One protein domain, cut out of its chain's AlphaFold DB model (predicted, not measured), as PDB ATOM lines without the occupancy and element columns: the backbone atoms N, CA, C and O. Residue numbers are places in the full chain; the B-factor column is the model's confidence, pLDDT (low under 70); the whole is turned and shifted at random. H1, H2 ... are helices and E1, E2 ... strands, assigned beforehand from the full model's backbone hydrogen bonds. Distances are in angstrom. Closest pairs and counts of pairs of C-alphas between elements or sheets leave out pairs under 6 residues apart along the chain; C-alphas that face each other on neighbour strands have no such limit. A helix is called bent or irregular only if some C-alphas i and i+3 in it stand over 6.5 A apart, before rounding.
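What this domain is: This is residues 41 to 153 of the 286 residues of an uncharacterized protein of Lachnoanaerobaculum orale (UniProt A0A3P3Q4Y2). A twisted sheet of five strands curls round one short helix, H2, and the longer helix H1 packs on the end of H2 with residues 46 to 50 alone. The printed part has 113 residues, in chain order H1 E1 H2 E2 E3 E4 E5, and its class is mixed, helices and strands. The mixed sheet runs E1 E2 E3 E4 E5, with H2 on one face in two layers. The whole is compact, with a radius of gyration of the C-alphas of 13.3 A and spans of 41 by 30 by 25 A.

How they stand to each other: E1, residues 73 to 78, and E2, residues 101 to 106, are parallel neighbours, with N 76 and O 103 2.7 A apart. E3, residues 111 to 118, E4, residues 121 to 128, and E5, residues 145 to 152, follow E2 in a meander, each strand the antiparallel neighbour of the one before; N 104 and O 113 are 2.8 A apart, N 114 and O 125 2.8 A, and N 124 and O 149 2.9 A. H2, residues 84 to 95, is on the sheet; its closest C-alphas to E3 are Pro 84 and Thr 113, 6.4 A. E1, H2 and E2 form a strand-helix-strand unit, parallel neighbour strands with a helix between, whose crossover is right-handed. H1, residues 41 to 57, touches H2, the closest C-alphas being Lys 50 and Asn 94, 5.6 A; they run opposite ways at a shallow tilt of 34 degrees, only just short of steep. Every O i to N i+4 pair is within hydrogen-bond range in H1, 6 of 8 in H2.

Where its parts are: H1 is 24.4 A long, from C-alpha 41 at (-15.504, -7.340, 8.421). E1 spans 17.0 A, E2 16.3 A, E3 22.4 A, E4 22.9 A, and E5 21.0 A, ending at C-alpha 152, (-8.228, -1.125, 31.295). H2 spans 12.8 A and is irregular: C-alphas 86 and 89 are 8.1 A apart.

The domain as a whole: The farthest C-alphas, Ala 41 and Thr 144, are 41.9 A apart. The printed part has no cut; the links H1 to E1 and E4 to E5 are long. Residues 41 to 46 have pLDDT under 70.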
ATOM      1  N   ALA A  41     -16.635  -6.541   7.948       54.31
ATOM      2  CA  ALA A  41     -15.504  -7.340   8.421       54.31
ATOM      3  C   ALA A  41     -15.430  -7.391   9.958       54.31
ATOM      4  O   ALA A  41     -15.360  -8.479  10.527       54.31
ATOM      5  N   ALA A  42     -15.554  -6.238  10.630       59.53
ATOM      6  CA  ALA A  42     -15.557  -6.153  12.094       59.53
ATOM      7  C   ALA A  42     -16.753  -6.894  12.726       59.53
ATOM      8  O   ALA A  42     -16.615  -7.549  13.758       59.53
ATOM      9  N   THR A  43     -17.922  -6.853  12.075       61.19
ATOM     10  CA  THR A  43     -19.125  -7.563  12.544       61.19
ATOM     11  C   THR A  43     -18.986  -9.083  12.396       61.19
ATOM     12  O   THR A  43     -19.402  -9.835  13.279       61.19
ATOM     13  N   THR A  44     -18.362  -9.552  11.311       62.59
ATOM     14  CA  THR A  44     -18.119 -10.986  11.073       62.59
ATOM     15  C   THR A  44     -17.080 -11.549  12.048       62.59
ATOM     16  O   THR A  44     -17.272 -12.633  12.595       62.59
ATOM     17  N   GLU A  45     -16.008 -10.800  12.320       68.38
ATOM     18  CA  GLU A  45     -14.952 -11.182  13.266       68.38
ATOM     19  C   GLU A  45     -15.469 -11.277  14.712       68.38
ATOM     20  O   GLU A  45     -15.260 -12.297  15.371       68.38
ATOM     21  N   ALA A  46     -16.240 -10.284  15.170       67.69
ATOM     22  CA  ALA A  46     -16.873 -10.307  16.491       67.69
ATOM     23  C   ALA A  46     -17.887 -11.459  16.636       67.69
ATOM     24  O   ALA A  46     -17.938 -12.136  17.665       67.69
ATOM     25  N   THR A  47     -18.670 -11.738  15.587       73.81
ATOM     26  CA  THR A  47     -19.625 -12.861  15.591       73.81
ATOM     27  C   THR A  47     -18.904 -14.209  15.697       73.81
ATOM     28  O   THR A  47     -19.335 -15.078  16.456       73.81
ATOM     29  N   ASN A  48     -17.780 -14.377  14.993       85.88
ATOM     30  CA  ASN A  48     -16.980 -15.601  15.060       85.88
ATOM     31  C   ASN A  48     -16.366 -15.802  16.451       85.88
ATOM     32  O   ASN A  48     -16.532 -16.873  17.037       85.88
ATOM     33  N   LYS A  49     -15.743 -14.762  17.018       91.44
ATOM     34  CA  LYS A  49     -15.126 -14.825  18.350       91.44
ATOM     35  C   LYS A  49     -16.154 -15.135  19.442       91.44
ATOM     36  O   LYS A  49     -15.890 -15.963  20.313       91.44
ATOM     37  N   LYS A  50     -17.354 -14.547  19.373       93.06
ATOM     38  CA  LYS A  50     -18.455 -14.847  20.305       93.06
ATOM     39  C   LYS A  50     -18.812 -16.341  20.313       93.06
ATOM     40  O   LYS A  50     -18.932 -16.946  21.379       93.06
ATOM     41  N   GLU A  51     -18.970 -16.949  19.140       95.00
ATOM     42  CA  GLU A  51     -19.323 -18.371  19.014       95.00
ATOM     43  C   GLU A  51     -18.164 -19.316  19.372       95.00
ATOM     44  O   GLU A  51     -18.398 -20.417  19.877       95.00
ATOM     45  N   GLU A  52     -16.914 -18.900  19.157       95.38
ATOM     46  CA  GLU A  52     -15.727 -19.613  19.643       95.38
ATOM     47  C   GLU A  52     -15.694 -19.656  21.174       95.38
ATOM     48  O   GLU A  52     -15.603 -20.743  21.746       95.38
ATOM     49  N   MET A  53     -15.888 -18.512  21.839       95.38
ATOM     50  CA  MET A  53     -15.921 -18.430  23.304       95.38
ATOM     51  C   MET A  53     -17.047 -19.273  23.913       95.38
ATOM     52  O   MET A  53     -16.839 -19.940  24.928       95.38
ATOM     53  N   LYS A  54     -18.232 -19.292  23.286       96.31
ATOM     54  CA  LYS A  54     -19.349 -20.151  23.718       96.31
ATOM     55  C   LYS A  54     -18.955 -21.621  23.751       96.31
ATOM     56  O   LYS A  54     -19.271 -22.317  24.713       96.31
ATOM     57  N   LYS A  55     -18.218 -22.087  22.742       95.69
ATOM     58  CA  LYS A  55     -17.730 -23.471  22.678       95.69
ATOM     59  C   LYS A  55     -16.591 -23.723  23.662       95.69
ATOM     60  O   LYS A  55     -16.633 -24.721  24.372       95.69
ATOM     61  N   GLU A  56     -15.600 -22.835  23.708       95.62
ATOM     62  CA  GLU A  56     -14.403 -22.990  24.541       95.62
ATOM     63  C   GLU A  56     -14.747 -23.025  26.034       95.62
ATOM     64  O   GLU A  56     -14.290 -23.904  26.767       95.62
ATOM     65  N   TYR A  57     -15.612 -22.114  26.482       95.38
ATOM     66  CA  TYR A  57     -15.953 -21.961  27.896       95.38
ATOM     67  C   TYR A  57     -17.294 -22.595  28.274       95.38
ATOM     68  O   TYR A  57     -17.679 -22.550  29.443       95.38
ATOM     69  N   SER A  58     -17.988 -23.234  27.325       96.56
ATOM     70  CA  SER A  58     -19.356 -23.738  27.522       96.56
ATOM     71  C   SER A  58     -20.288 -22.640  28.052       96.56
ATOM     72  O   SER A  58     -20.985 -22.852  29.042       96.56
ATOM     73  N   LEU A  59     -20.224 -21.452  27.442       96.06
ATOM     74  CA  LEU A  59     -21.062 -20.301  27.795       96.06
ATOM     75  C   LEU A  59     -22.403 -20.357  27.062       96.06
ATOM     76  O   LEU A  59     -22.467 -20.684  25.874       96.06
ATOM     77  N   ASP A  60     -23.446 -19.927  27.760       95.06
ATOM     78  CA  ASP A  60     -24.747 -19.626  27.173       95.06
ATOM     79  C   ASP A  60     -24.776 -18.201  26.568       95.06
ATOM     80  O   ASP A  60     -23.784 -17.460  26.547       95.06
ATOM     81  N   ASP A  61     -25.933 -17.798  26.037       95.19
ATOM     82  CA  ASP A  61     -26.182 -16.401  25.685       95.19
ATOM     83  C   ASP A  61     -26.622 -15.595  26.925       95.19
ATOM     84  O   ASP A  61     -27.441 -16.081  27.713       95.19
ATOM     85  N   PRO A  62     -26.142 -14.345  27.091       96.81
ATOM     86  CA  PRO A  62     -26.571 -13.487  28.188       96.81
ATOM     87  C   PRO A  62     -28.089 -13.268  28.183       96.81
ATOM     88  O   PRO A  62     -28.681 -12.842  27.188       96.81
ATOM     89  N   MET A  63     -28.724 -13.516  29.322       96.50
ATOM     90  CA  MET A  63     -30.161 -13.385  29.529       96.50
ATOM     91  C   MET A  63     -30.490 -12.273  30.525       96.50
ATOM     92  O   MET A  63     -29.645 -11.831  31.298       96.50
ATOM     93  N   ARG A  64     -31.738 -11.798  30.519       96.44
ATOM     94  CA  ARG A  64     -32.202 -10.776  31.471       96.44
ATOM     95  C   ARG A  64     -32.246 -11.343  32.888       96.44
ATOM     96  O   ARG A  64     -32.606 -12.503  33.076       96.44
ATOM     97  N   VAL A  65     -31.960 -10.495  33.870       97.31
ATOM     98  CA  VAL A  65     -32.117 -10.824  35.290       97.31
ATOM     99  C   VAL A  65     -33.522 -10.430  35.758       97.31
ATOM    100  O   VAL A  65     -33.998  -9.332  35.466       97.31
ATOM    101  N   ASN A  66     -34.214 -11.326  36.469       95.44
ATOM    102  CA  ASN A  66     -35.520 -11.012  37.058       95.44
ATOM    103  C   ASN A  66     -35.374  -9.972  38.177       95.44
ATOM    104  O   ASN A  66     -34.362  -9.948  38.871       95.44
ATOM    105  N   ASP A  67     -36.405  -9.158  38.396       96.00
ATOM    106  CA  ASP A  67     -36.420  -8.068  39.388       96.00
ATOM    107  C   ASP A  67     -35.333  -6.987  39.210       96.00
ATOM    108  O   ASP A  67     -35.220  -6.107  40.064       96.00
ATOM    109  N   ASP A  68     -34.557  -7.001  38.118       95.69
ATOM    110  CA  ASP A  68     -33.674  -5.888  37.766       95.69
ATOM    111  C   ASP A  68     -34.512  -4.686  37.306       95.69
ATOM    112  O   ASP A  68     -35.168  -4.714  36.262       95.69
ATOM    113  N   THR A  69     -34.485  -3.613  38.095       94.94
ATOM    114  CA  THR A  69     -35.195  -2.361  37.808       94.94
ATOM    115  C   THR A  69     -34.442  -1.454  36.837       94.94
ATOM    116  O   THR A  69     -35.043  -0.537  36.280       94.94
ATOM    117  N   THR A  70     -33.148  -1.699  36.615       94.19
ATOM    118  CA  THR A  70     -32.302  -0.896  35.719       94.19
ATOM    119  C   THR A  70     -32.420  -1.342  34.263       94.19
ATOM    120  O   THR A  70     -32.228  -0.538  33.353       94.19
ATOM    121  N   GLY A  71     -32.734  -2.622  34.033       93.94
ATOM    122  CA  GLY A  71     -32.744  -3.257  32.714       93.94
ATOM    123  C   GLY A  71     -31.349  -3.519  32.131       93.94
ATOM    124  O   GLY A  71     -31.256  -4.026  31.008       93.94
ATOM    125  N   LYS A  72     -30.292  -3.178  32.875       96.31
ATOM    126  CA  LYS A  72     -28.885  -3.239  32.461       96.31
ATOM    127  C   LYS A  72     -28.195  -4.530  32.903       96.31
ATOM    128  O   LYS A  72     -27.084  -4.803  32.460       96.31
ATOM    129  N   TRP A  73     -28.826  -5.331  33.763       97.94
ATOM    130  CA  TRP A  73     -28.210  -6.544  34.290       97.94
ATOM    131  C   TRP A  73     -28.460  -7.721  33.351       97.94
ATOM    132  O   TRP A  73     -29.605  -8.012  32.973       97.94
ATOM    133  N   LYS A  74     -27.386  -8.434  33.014       98.12
ATOM    134  CA  LYS A  74     -27.437  -9.707  32.298       98.12
ATOM    135  C   LYS A  74     -26.826 -10.819  33.129       98.12
ATOM    136  O   LYS A  74     -25.873 -10.612  33.872       98.12
ATOM    137  N   LEU A  75     -27.365 -12.013  32.958       97.88
ATOM    138  CA  LEU A  75     -26.841 -13.245  33.519       97.88
ATOM    139  C   LEU A  75     -26.381 -14.154  32.385       97.88
ATOM    140  O   LEU A  75     -27.105 -14.351  31.417       97.88
ATOM    141  N   ASN A  76     -25.216 -14.757  32.536       97.56
ATOM    142  CA  ASN A  76     -24.738 -15.856  31.721       97.56
ATOM    143  C   ASN A  76     -24.366 -17.033  32.632       97.56
ATOM    144  O   ASN A  76     -24.208 -16.888  33.847       97.56
ATOM    145  N   ARG A  77     -24.278 -18.220  32.049       96.62
ATOM    146  CA  ARG A  77     -24.012 -19.479  32.729       96.62
ATOM    147  C   ARG A  77     -22.922 -20.218  31.984       96.62
ATOM    148  O   ARG A  77     -22.837 -20.137  30.761       96.62
ATOM    149  N   MET A  78     -22.104 -20.942  32.734       96.00
ATOM    150  CA  MET A  78     -21.074 -21.795  32.165       96.00
ATOM    151  C   MET A  78     -20.753 -23.005  33.033       96.00
ATOM    152  O   MET A  78     -21.098 -23.070  34.218       96.00
ATOM    153  N   THR A  79     -20.044 -23.955  32.426       94.44
ATOM    154  CA  THR A  79     -19.574 -25.189  33.076       94.44
ATOM    155  C   THR A  79     -18.110 -25.527  32.767       94.44
ATOM    156  O   THR A  79     -17.678 -26.651  33.025       94.44
ATOM    157  N   SER A  80     -17.318 -24.602  32.221       94.00
ATOM    158  CA  SER A  80     -15.866 -24.810  32.083       94.00
ATOM    159  C   SER A  80     -15.138 -24.648  33.424       94.00
ATOM    160  O   SER A  80     -15.619 -23.973  34.329       94.00
ATOM    161  N   ALA A  81     -13.964 -25.269  33.561       93.25
ATOM    162  CA  ALA A  81     -13.099 -25.099  34.729       93.25
ATOM    163  C   ALA A  81     -12.370 -23.738  34.751       93.25
ATOM    164  O   ALA A  81     -11.871 -23.342  35.800       93.25
ATOM    165  N   THR A  82     -12.308 -23.029  33.617       94.81
ATOM    166  CA  THR A  82     -11.667 -21.708  33.508       94.81
ATOM    167  C   THR A  82     -12.450 -20.649  34.284       94.81
ATOM    168  O   THR A  82     -13.681 -20.591  34.195       94.81
ATOM    169  N   ASN A  83     -11.747 -19.785  35.019       94.44
ATOM    170  CA  ASN A  83     -12.371 -18.689  35.750       94.44
ATOM    171  C   ASN A  83     -12.705 -17.539  34.780       94.44
ATOM    172  O   ASN A  83     -11.826 -17.117  34.029       94.44
ATOM    173  N   PRO A  84     -13.936 -16.986  34.790       96.62
ATOM    174  CA  PRO A  84     -14.287 -15.862  33.923       96.62
ATOM    175  C   PRO A  84     -13.407 -14.625  34.043       96.62
ATOM    176  O   PRO A  84     -13.353 -13.842  33.098       96.62
ATOM    177  N   ILE A  85     -12.705 -14.444  35.165       95.75
ATOM    178  CA  ILE A  85     -11.745 -13.347  35.305       95.75
ATOM    179  C   ILE A  85     -10.598 -13.429  34.285       95.75
ATOM    180  O   ILE A  85     -10.123 -12.390  33.837       95.75
ATOM    181  N   ASP A  86     -10.219 -14.636  33.849       94.94
ATOM    182  CA  ASP A  86      -9.101 -14.868  32.923       94.94
ATOM    183  C   ASP A  86      -9.437 -14.471  31.475       94.94
ATOM    184  O   ASP A  86      -8.542 -14.211  30.675       94.94
ATOM    185  N   PHE A  87     -10.726 -14.399  31.134       95.75
ATOM    186  CA  PHE A  87     -11.216 -14.010  29.806       95.75
ATOM    187  C   PHE A  87     -12.194 -12.824  29.860       95.75
ATOM    188  O   PHE A  87     -12.938 -12.575  28.908       95.75
ATOM    189  N   ALA A  88     -12.203 -12.069  30.962       96.75
ATOM    190  CA  ALA A  88     -13.186 -11.015  31.207       96.75
ATOM    191  C   ALA A  88     -13.162  -9.908  30.142       96.75
ATOM    192  O   ALA A  88     -14.217  -9.404  29.761       96.75
ATOM    193  N   PHE A  89     -11.980  -9.557  29.628       96.50
ATOM    194  CA  PHE A  89     -11.838  -8.556  28.572       96.50
ATOM    195  C   PHE A  89     -12.437  -9.020  27.237       96.50
ATOM    196  O   PHE A  89     -13.241  -8.303  26.636       96.50
ATOM    197  N   ASP A  90     -12.118 -10.245  26.810       96.12
ATOM    198  CA  ASP A  90     -12.707 -10.852  25.613       96.12
ATOM    199  C   ASP A  90     -14.231 -10.960  25.758       96.12
ATOM    200  O   ASP A  90     -14.979 -10.639  24.831       96.12
ATOM    201  N   TYR A  91     -14.714 -11.344  26.943       97.38
ATOM    202  CA  TYR A  91     -16.143 -11.406  27.224       97.38
ATOM    203  C   TYR A  91     -16.800 -10.024  27.122       97.38
ATOM    204  O   TYR A  91     -17.821  -9.869  26.451       97.38
ATOM    205  N   TYR A  92     -16.188  -9.009  27.735       97.19
ATOM    206  CA  TYR A  92     -16.651  -7.626  27.682       97.19
ATOM    207  C   TYR A  92     -16.816  -7.138  26.235       97.19
ATOM    208  O   TYR A  92     -17.891  -6.663  25.875       97.19
ATOM    209  N   LYS A  93     -15.808  -7.332  25.374       95.75
ATOM    210  CA  LYS A  93     -15.854  -6.877  23.972       95.75
ATOM    211  C   LYS A  93     -16.927  -7.570  23.125       95.75
ATOM    212  O   LYS A  93     -17.441  -6.954  22.197       95.75
ATOM    213  N   ASN A  94     -17.237  -8.837  23.407       96.00
ATOM    214  CA  ASN A  94     -18.067  -9.666  22.523       96.00
ATOM    215  C   ASN A  94     -19.512  -9.857  23.009       96.00
ATOM    216  O   ASN A  94     -20.386 -10.205  22.211       96.00
ATOM    217  N   PHE A  95     -19.778  -9.658  24.302       96.19
ATOM    218  CA  PHE A  95     -21.087  -9.941  24.896       96.19
ATOM    219  C   PHE A  95     -21.758  -8.729  25.537       96.19
ATOM    220  O   PHE A  95     -22.979  -8.766  25.675       96.19
ATOM    221  N   MET A  96     -21.007  -7.697  25.930       96.50
ATOM    222  CA  MET A  96     -21.546  -6.573  26.701       96.50
ATOM    223  C   MET A  96     -21.805  -5.350  25.824       96.50
ATOM    224  O   MET A  96     -21.019  -5.006  24.944       96.50
ATOM    225  N   GLN A  97     -22.907  -4.663  26.101       94.00
ATOM    226  CA  GLN A  97     -23.182  -3.313  25.625       94.00
ATOM    227  C   GLN A  97     -22.727  -2.270  26.661       94.00
ATOM    228  O   GLN A  97     -22.497  -2.606  27.828       94.00
ATOM    229  N   PRO A  98     -22.596  -0.989  26.265       90.88
ATOM    230  CA  PRO A  98     -22.332   0.089  27.211       90.88
ATOM    231  C   PRO A  98     -23.326   0.088  28.379       90.88
ATOM    232  O   PRO A  98     -24.519  -0.145  28.193       90.88
ATOM    233  N   ASP A  99     -22.815   0.365  29.578       90.31
ATOM    234  CA  ASP A  99     -23.531   0.359  30.861       90.31
ATOM    235  C   ASP A  99     -24.134  -0.982  31.316       90.31
ATOM    236  O   ASP A  99     -24.803  -1.014  32.352       90.31
ATOM    237  N   GLU A 100     -23.945  -2.085  30.588       96.44
ATOM    238  CA  GLU A 100     -24.410  -3.387  31.065       96.44
ATOM    239  C   GLU A 100     -23.537  -3.906  32.215       96.44
ATOM    240  O   GLU A 100     -22.322  -3.700  32.263       96.44
ATOM    241  N   ILE A 101     -24.177  -4.621  33.139       97.38
ATOM    242  CA  ILE A 101     -23.515  -5.358  34.219       97.38
ATOM    243  C   ILE A 101     -23.796  -6.832  33.975       97.38
ATOM    244  O   ILE A 101     -24.954  -7.249  33.938       97.38
ATOM    245  N   HIS A 102     -22.746  -7.620  33.763       98.25
ATOM    246  CA  HIS A 102     -22.883  -9.041  33.466       98.25
ATOM    247  C   HIS A 102     -22.457  -9.875  34.663       98.25
ATOM    248  O   HIS A 102     -21.371  -9.700  35.206       98.25
ATOM    249  N   PHE A 103     -23.300 -10.834  35.023       98.38
ATOM    250  CA  PHE A 103     -22.981 -11.893  35.966       98.38
ATOM    251  C   PHE A 103     -22.773 -13.189  35.196       98.38
ATOM    252  O   PHE A 103     -23.562 -13.507  34.310       98.38
ATOM    253  N   ILE A 104     -21.735 -13.944  35.525       98.31
ATOM    254  CA  ILE A 104     -21.443 -15.252  34.940       98.31
ATOM    255  C   ILE A 104     -21.410 -16.260  36.080       98.31
ATOM    256  O   ILE A 104     -20.519 -16.208  36.924       98.31
ATOM    257  N   ILE A 105     -22.376 -17.174  36.105       97.75
ATOM    258  CA  ILE A 105     -22.394 -18.271  37.076       97.75
ATOM    259  C   ILE A 105     -21.641 -19.449  36.486       97.75
ATOM    260  O   ILE A 105     -22.040 -20.001  35.457       97.75
ATOM    261  N   ASN A 106     -20.566 -19.850  37.157       96.94
ATOM    262  CA  ASN A 106     -19.809 -21.037  36.811       96.94
ATOM    263  C   ASN A 106     -20.166 -22.181  37.769       96.94
ATOM    264  O   ASN A 106     -19.718 -22.250  38.916       96.94
ATOM    265  N   PHE A 107     -20.966 -23.125  37.273       94.44
ATOM    266  CA  PHE A 107     -21.429 -24.258  38.075       94.44
ATOM    267  C   PHE A 107     -20.335 -25.290  38.373       94.44
ATOM    268  O   PHE A 107     -20.527 -26.102  39.286       94.44
ATOM    269  N   SER A 108     -19.222 -25.266  37.634       95.19
ATOM    270  CA  SER A 108     -18.084 -26.172  37.820       95.19
ATOM    271  C   SER A 108     -17.168 -25.703  38.943       95.19
ATOM    272  O   SER A 108     -16.770 -26.514  39.775       95.19
ATOM    273  N   THR A 109     -16.884 -24.401  39.014       95.25
ATOM    274  CA  THR A 109     -16.056 -23.805  40.078       95.25
ATOM    275  C   THR A 109     -16.862 -23.352  41.292       95.25
ATOM    276  O   THR A 109     -16.268 -23.033  42.315       95.25
ATOM    277  N   LYS A 110     -18.203 -23.345  41.205       96.56
ATOM    278  CA  LYS A 110     -19.108 -22.814  42.243       96.56
ATOM    279  C   LYS A 110     -18.819 -21.347  42.557       96.56
ATOM    280  O   LYS A 110     -18.801 -20.941  43.716       96.56
ATOM    281  N   THR A 111     -18.624 -20.556  41.508       97.81
ATOM    282  CA  THR A 111     -18.378 -19.117  41.616       97.81
ATOM    283  C   THR A 111     -19.327 -18.315  40.738       97.81
ATOM    284  O   THR A 111     -19.842 -18.806  39.731       97.81
ATOM    285  N   THR A 112     -19.511 -17.056  41.116       98.31
ATOM    286  CA  THR A 112     -20.230 -16.050  40.339       98.31
ATOM    287  C   THR A 112     -19.289 -14.895  40.055       98.31
ATOM    288  O   THR A 112     -18.750 -14.289  40.978       98.31
ATOM    289  N   THR A 113     -19.086 -14.582  38.779       98.31
ATOM    290  CA  THR A 113     -18.246 -13.459  38.359       98.31
ATOM    291  C   THR A 113     -19.115 -12.288  37.923       98.31
ATOM    292  O   THR A 113     -19.958 -12.449  37.049       98.31
ATOM    293  N   CYS A 114     -18.909 -11.109  38.503       98.19
ATOM    294  CA  CYS A 114     -19.520  -9.854  38.074       98.19
ATOM    295  C   CYS A 114     -18.512  -9.069  37.234       98.19
ATOM    296  O   CYS A 114     -17.400  -8.826  37.693       98.19
ATOM    297  N   ILE A 115     -18.916  -8.646  36.039       98.12
ATOM    298  CA  ILE A 115     -18.141  -7.817  35.116       98.12
ATOM    299  C   ILE A 115     -18.941  -6.542  34.856       98.12
ATOM    300  O   ILE A 115     -20.097  -6.603  34.433       98.12
ATOM    301  N   GLN A 116     -18.326  -5.390  35.100       96.12
ATOM    302  CA  GLN A 116     -18.915  -4.085  34.809       96.12
ATOM    303  C   GLN A 116     -17.844  -3.120  34.306       96.12
ATOM    304  O   GLN A 116     -16.708  -3.163  34.772       96.12
ATOM    305  N   ASN A 117     -18.204  -2.241  33.373       93.75
ATOM    306  CA  ASN A 117     -17.341  -1.136  32.965       93.75
ATOM    307  C   ASN A 117     -17.857   0.165  33.583       93.75
ATOM    308  O   ASN A 117     -18.990   0.567  33.319       93.75
ATOM    309  N   THR A 118     -17.001   0.836  34.349       87.25
ATOM    310  CA  THR A 118     -17.242   2.191  34.841       87.25
ATOM    311  C   THR A 118     -16.112   3.088  34.356       87.25
ATOM    312  O   THR A 118     -14.958   2.861  34.700       87.25
ATOM    313  N   ALA A 119     -16.438   4.120  33.572       85.19
ATOM    314  CA  ALA A 119     -15.485   5.144  33.129       85.19
ATOM    315  C   ALA A 119     -14.207   4.600  32.445       85.19
ATOM    316  O   ALA A 119     -13.124   5.148  32.624       85.19
ATOM    317  N   GLY A 120     -14.318   3.527  31.654       87.00
ATOM    318  CA  GLY A 120     -13.168   2.929  30.958       87.00
ATOM    319  C   GLY A 120     -12.384   1.920  31.803       87.00
ATOM    320  O   GLY A 120     -11.358   1.408  31.360       87.00
ATOM    321  N   MET A 121     -12.882   1.591  32.996       90.50
ATOM    322  CA  MET A 121     -12.316   0.588  33.885       90.50
ATOM    323  C   MET A 121     -13.246  -0.618  33.972       90.50
ATOM    324  O   MET A 121     -14.378  -0.521  34.450       90.50
ATOM    325  N   LEU A 122     -12.751  -1.772  33.529       94.88
ATOM    326  CA  LEU A 122     -13.435  -3.043  33.692       94.88
ATOM    327  C   LEU A 122     -13.169  -3.562  35.106       94.88
ATOM    328  O   LEU A 122     -12.066  -4.005  35.416       94.88
ATOM    329  N   TYR A 123     -14.180  -3.497  35.962       94.88
ATOM    330  CA  TYR A 123     -14.133  -4.055  37.305       94.88
ATOM    331  C   TYR A 123     -14.712  -5.466  37.296       94.88
ATOM    332  O   TYR A 123     -15.871  -5.674  36.915       94.88
ATOM    333  N   VAL A 124     -13.892  -6.431  37.706       96.88
ATOM    334  CA  VAL A 124     -14.238  -7.849  37.712       96.88
ATOM    335  C   VAL A 124     -14.122  -8.389  39.125       96.88
ATOM    336  O   VAL A 124     -13.053  -8.346  39.725       96.88
ATOM    337  N   ARG A 125     -15.219  -8.934  39.645       96.44
ATOM    338  CA  ARG A 125     -15.274  -9.582  40.960       96.44
ATOM    339  C   ARG A 125     -15.659 -11.035  40.809       96.44
ATOM    340  O   ARG A 125     -16.621 -11.326  40.106       96.44
ATOM    341  N   VAL A 126     -14.977 -11.923  41.514       97.81
ATOM    342  CA  VAL A 126     -15.319 -13.338  41.650       97.81
ATOM    343  C   VAL A 126     -15.798 -13.560  43.074       97.81
ATOM    344  O   VAL A 126     -15.088 -13.252  44.026       97.81
ATOM    345  N   MET A 127     -17.003 -14.091  43.217       98.06
ATOM    346  CA  MET A 127     -17.625 -14.392  44.502       98.06
ATOM    347  C   MET A 127     -17.965 -15.879  44.580       98.06
ATOM    348  O   MET A 127     -18.094 -16.551  43.551       98.06
ATOM    349  N   GLU A 128     -18.143 -16.395  45.793       97.25
ATOM    350  CA  GLU A 128     -18.770 -17.701  46.001       97.25
ATOM    351  C   GLU A 128     -20.159 -17.725  45.352       97.25
ATOM    352  O   GLU A 128     -20.927 -16.768  45.462       97.25
ATOM    353  N   HIS A 129     -20.503 -18.817  44.673       97.19
ATOM    354  CA  HIS A 129     -21.866 -19.000  44.191       97.19
ATOM    355  C   HIS A 129     -22.788 -19.348  45.361       97.19
ATOM    356  O   HIS A 129     -22.518 -20.288  46.111       97.19
ATOM    357  N   ILE A 130     -23.906 -18.633  45.479       95.81
ATOM    358  CA  ILE A 130     -24.982 -18.987  46.409       95.81
ATOM    359  C   ILE A 130     -26.069 -19.733  45.640       95.81
ATOM    360  O   ILE A 130     -26.598 -19.228  44.650       95.81
ATOM    361  N   ASP A 131     -26.456 -20.909  46.137       92.81
ATOM    362  CA  ASP A 131     -27.533 -21.709  45.555       92.81
ATOM    363  C   ASP A 131     -28.790 -20.860  45.283       92.81
ATOM    364  O   ASP A 131     -29.381 -20.277  46.198       92.81
ATOM    365  N   LYS A 132     -29.244 -20.870  44.022       92.19
ATOM    366  CA  LYS A 132     -30.429 -20.151  43.515       92.19
ATOM    367  C   LYS A 132     -30.300 -18.627  43.480       92.19
ATOM    368  O   LYS A 132     -31.319 -17.941  43.358       92.19
ATOM    369  N   GLU A 133     -29.099 -18.066  43.567       93.50
ATOM    370  CA  GLU A 133     -28.927 -16.616  43.465       93.50
ATOM    371  C   GLU A 133     -29.349 -16.047  42.100       93.50
ATOM    372  O   GLU A 133     -29.795 -14.903  42.027       93.50
ATOM    373  N   GLU A 134     -29.304 -16.861  41.041       92.50
ATOM    374  CA  GLU A 134     -29.685 -16.519  39.666       92.50
ATOM    375  C   GLU A 134     -31.161 -16.170  39.473       92.50
ATOM    376  O   GLU A 134     -31.560 -15.716  38.398       92.50
ATOM    377  N   VAL A 135     -31.994 -16.435  40.479       91.88
ATOM    378  CA  VAL A 135     -33.448 -16.300  40.373       91.88
ATOM    379  C   VAL A 135     -33.881 -14.834  40.343       91.88
ATOM    380  O   VAL A 135     -34.921 -14.539  39.753       91.88
ATOM    381  N   SER A 136     -33.112 -13.924  40.952       93.56
ATOM    382  CA  SER A 136     -33.469 -12.509  41.110       93.56
ATOM    383  C   SER A 136     -32.239 -11.611  41.268       93.56
ATOM    384  O   SER A 136     -31.269 -11.972  41.933       93.56
ATOM    385  N   ALA A 137     -32.320 -10.375  40.770       94.50
ATOM    386  CA  ALA A 137     -31.337  -9.318  41.028       94.50
ATOM    387  C   ALA A 137     -31.177  -9.017  42.530       94.50
ATOM    388  O   ALA A 137     -30.153  -8.505  42.966       94.50
ATOM    389  N   LYS A 138     -32.177  -9.365  43.353       93.06
ATOM    390  CA  LYS A 138     -32.116  -9.213  44.814       93.06
ATOM    391  C   LYS A 138     -31.191 -10.221  45.488       93.06
ATOM    392  O   LYS A 138     -30.866 -10.025  46.660       93.06
ATOM    393  N   THR A 139     -30.840 -11.311  44.818       93.25
ATOM    394  CA  THR A 139     -30.038 -12.408  45.375       93.25
ATOM    395  C   THR A 139     -28.704 -12.580  44.666       93.25
ATOM    396  O   THR A 139     -27.754 -13.000  45.313       93.25
ATOM    397  N   LEU A 140     -28.636 -12.227  43.382       95.62
ATOM    398  CA  LEU A 140     -27.471 -12.397  42.523       95.62
ATOM    399  C   LEU A 140     -26.235 -11.634  43.026       95.62
ATOM    400  O   LEU A 140     -26.317 -10.437  43.307       95.62
ATOM    401  N   GLY A 141     -25.090 -12.317  43.090       93.12
ATOM    402  CA  GLY A 141     -23.795 -11.722  43.422       93.12
ATOM    403  C   GLY A 141     -23.641 -11.369  44.900       93.12
ATOM    404  O   GLY A 141     -22.973 -10.392  45.225       93.12
ATOM    405  N   LYS A 142     -24.297 -12.118  45.797       93.94
ATOM    406  CA  LYS A 142     -24.248 -11.890  47.255       93.94
ATOM    407  C   LYS A 142     -23.291 -12.809  48.011       93.94
ATOM    408  O   LYS A 142     -23.253 -12.754  49.239       93.94
ATOM    409  N   GLY A 143     -22.570 -13.672  47.303       94.62
ATOM    410  CA  GLY A 143     -21.547 -14.524  47.899       94.62
ATOM    411  C   GLY A 143     -20.362 -13.740  48.451       94.62
ATOM    412  O   GLY A 143     -20.174 -12.561  48.147       94.62
ATOM    413  N   THR A 144     -19.542 -14.426  49.244       95.56
ATOM    414  CA  THR A 144     -18.277 -13.889  49.754       95.56
ATOM    415  C   THR A 144     -17.357 -13.541  48.585       95.56
ATOM    416  O   THR A 144     -17.218 -14.343  47.658       95.56
ATOM    417  N   LEU A 145     -16.726 -12.363  48.612       95.56
ATOM    418  CA  LEU A 145     -15.721 -11.979  47.621       95.56
ATOM    419  C   LEU A 145     -14.495 -12.896  47.750       95.56
ATOM    420  O   LEU A 145     -13.936 -13.039  48.832       95.56
ATOM    421  N   LEU A 146     -14.093 -13.515  46.642       94.69
ATOM    422  CA  LEU A 146     -12.928 -14.401  46.564       94.69
ATOM    423  C   LEU A 146     -11.741 -13.716  45.893       94.69
ATOM    424  O   LEU A 146     -10.594 -13.947  46.263       94.69
ATOM    425  N   GLN A 147     -12.020 -12.912  44.870       92.19
ATOM    426  CA  GLN A 147     -11.010 -12.212  44.091       92.19
ATOM    427  C   GLN A 147     -11.641 -11.001  43.417       92.19
ATOM    428  O   GLN A 147     -12.792 -11.052  42.980       92.19
ATOM    429  N   GLU A 148     -10.866  -9.944  43.245       92.06
ATOM    430  CA  GLU A 148     -11.213  -8.848  42.355       92.06
ATOM    431  C   GLU A 148     -10.010  -8.409  41.530       92.06
ATOM    432  O   GLU A 148      -8.860  -8.610  41.921       92.06
ATOM    433  N   LYS A 149     -10.283  -7.861  40.346       91.56
ATOM    434  CA  LYS A 149      -9.266  -7.260  39.490       91.56
ATOM    435  C   LYS A 149      -9.875  -6.137  38.666       91.56
ATOM    436  O   LYS A 149     -11.030  -6.209  38.235       91.56
ATOM    437  N   TYR A 150      -9.069  -5.114  38.433       92.31
ATOM    438  CA  TYR A 150      -9.389  -4.020  37.534       92.31
ATOM    439  C   TYR A 150      -8.584  -4.189  36.251       92.31
ATOM    440  O   TYR A 150      -7.392  -4.493  36.296       92.31
ATOM    441  N   PHE A 151      -9.223  -3.956  35.110       92.62
ATOM    442  CA  PHE A 151      -8.566  -3.935  33.807       92.62
ATOM    443  C   PHE A 151      -8.884  -2.636  33.081       92.62
ATOM    444  O   PHE A 151      -9.967  -2.062  33.229       92.62
ATOM    445  N   ASN A 152      -7.958  -2.183  32.250       92.81
ATOM    446  CA  ASN A 152      -8.228  -1.125  31.295       92.81
ATOM    447  C   ASN A 152      -9.225  -1.647  30.236       92.81
ATOM    448  O   ASN A 152      -8.978  -2.659  29.582       92.81
ATOM    449  N   ALA A 153     -10.372  -0.986  30.062       92.25
ATOM    450  CA  ALA A 153     -11.432  -1.460  29.161       92.25
ATOM    451  C   ALA A 153     -11.104  -1.280  27.660       92.25
ATOM    452  O   ALA A 153     -11.824  -1.792  26.788       92.25
TER     453      ALA A 153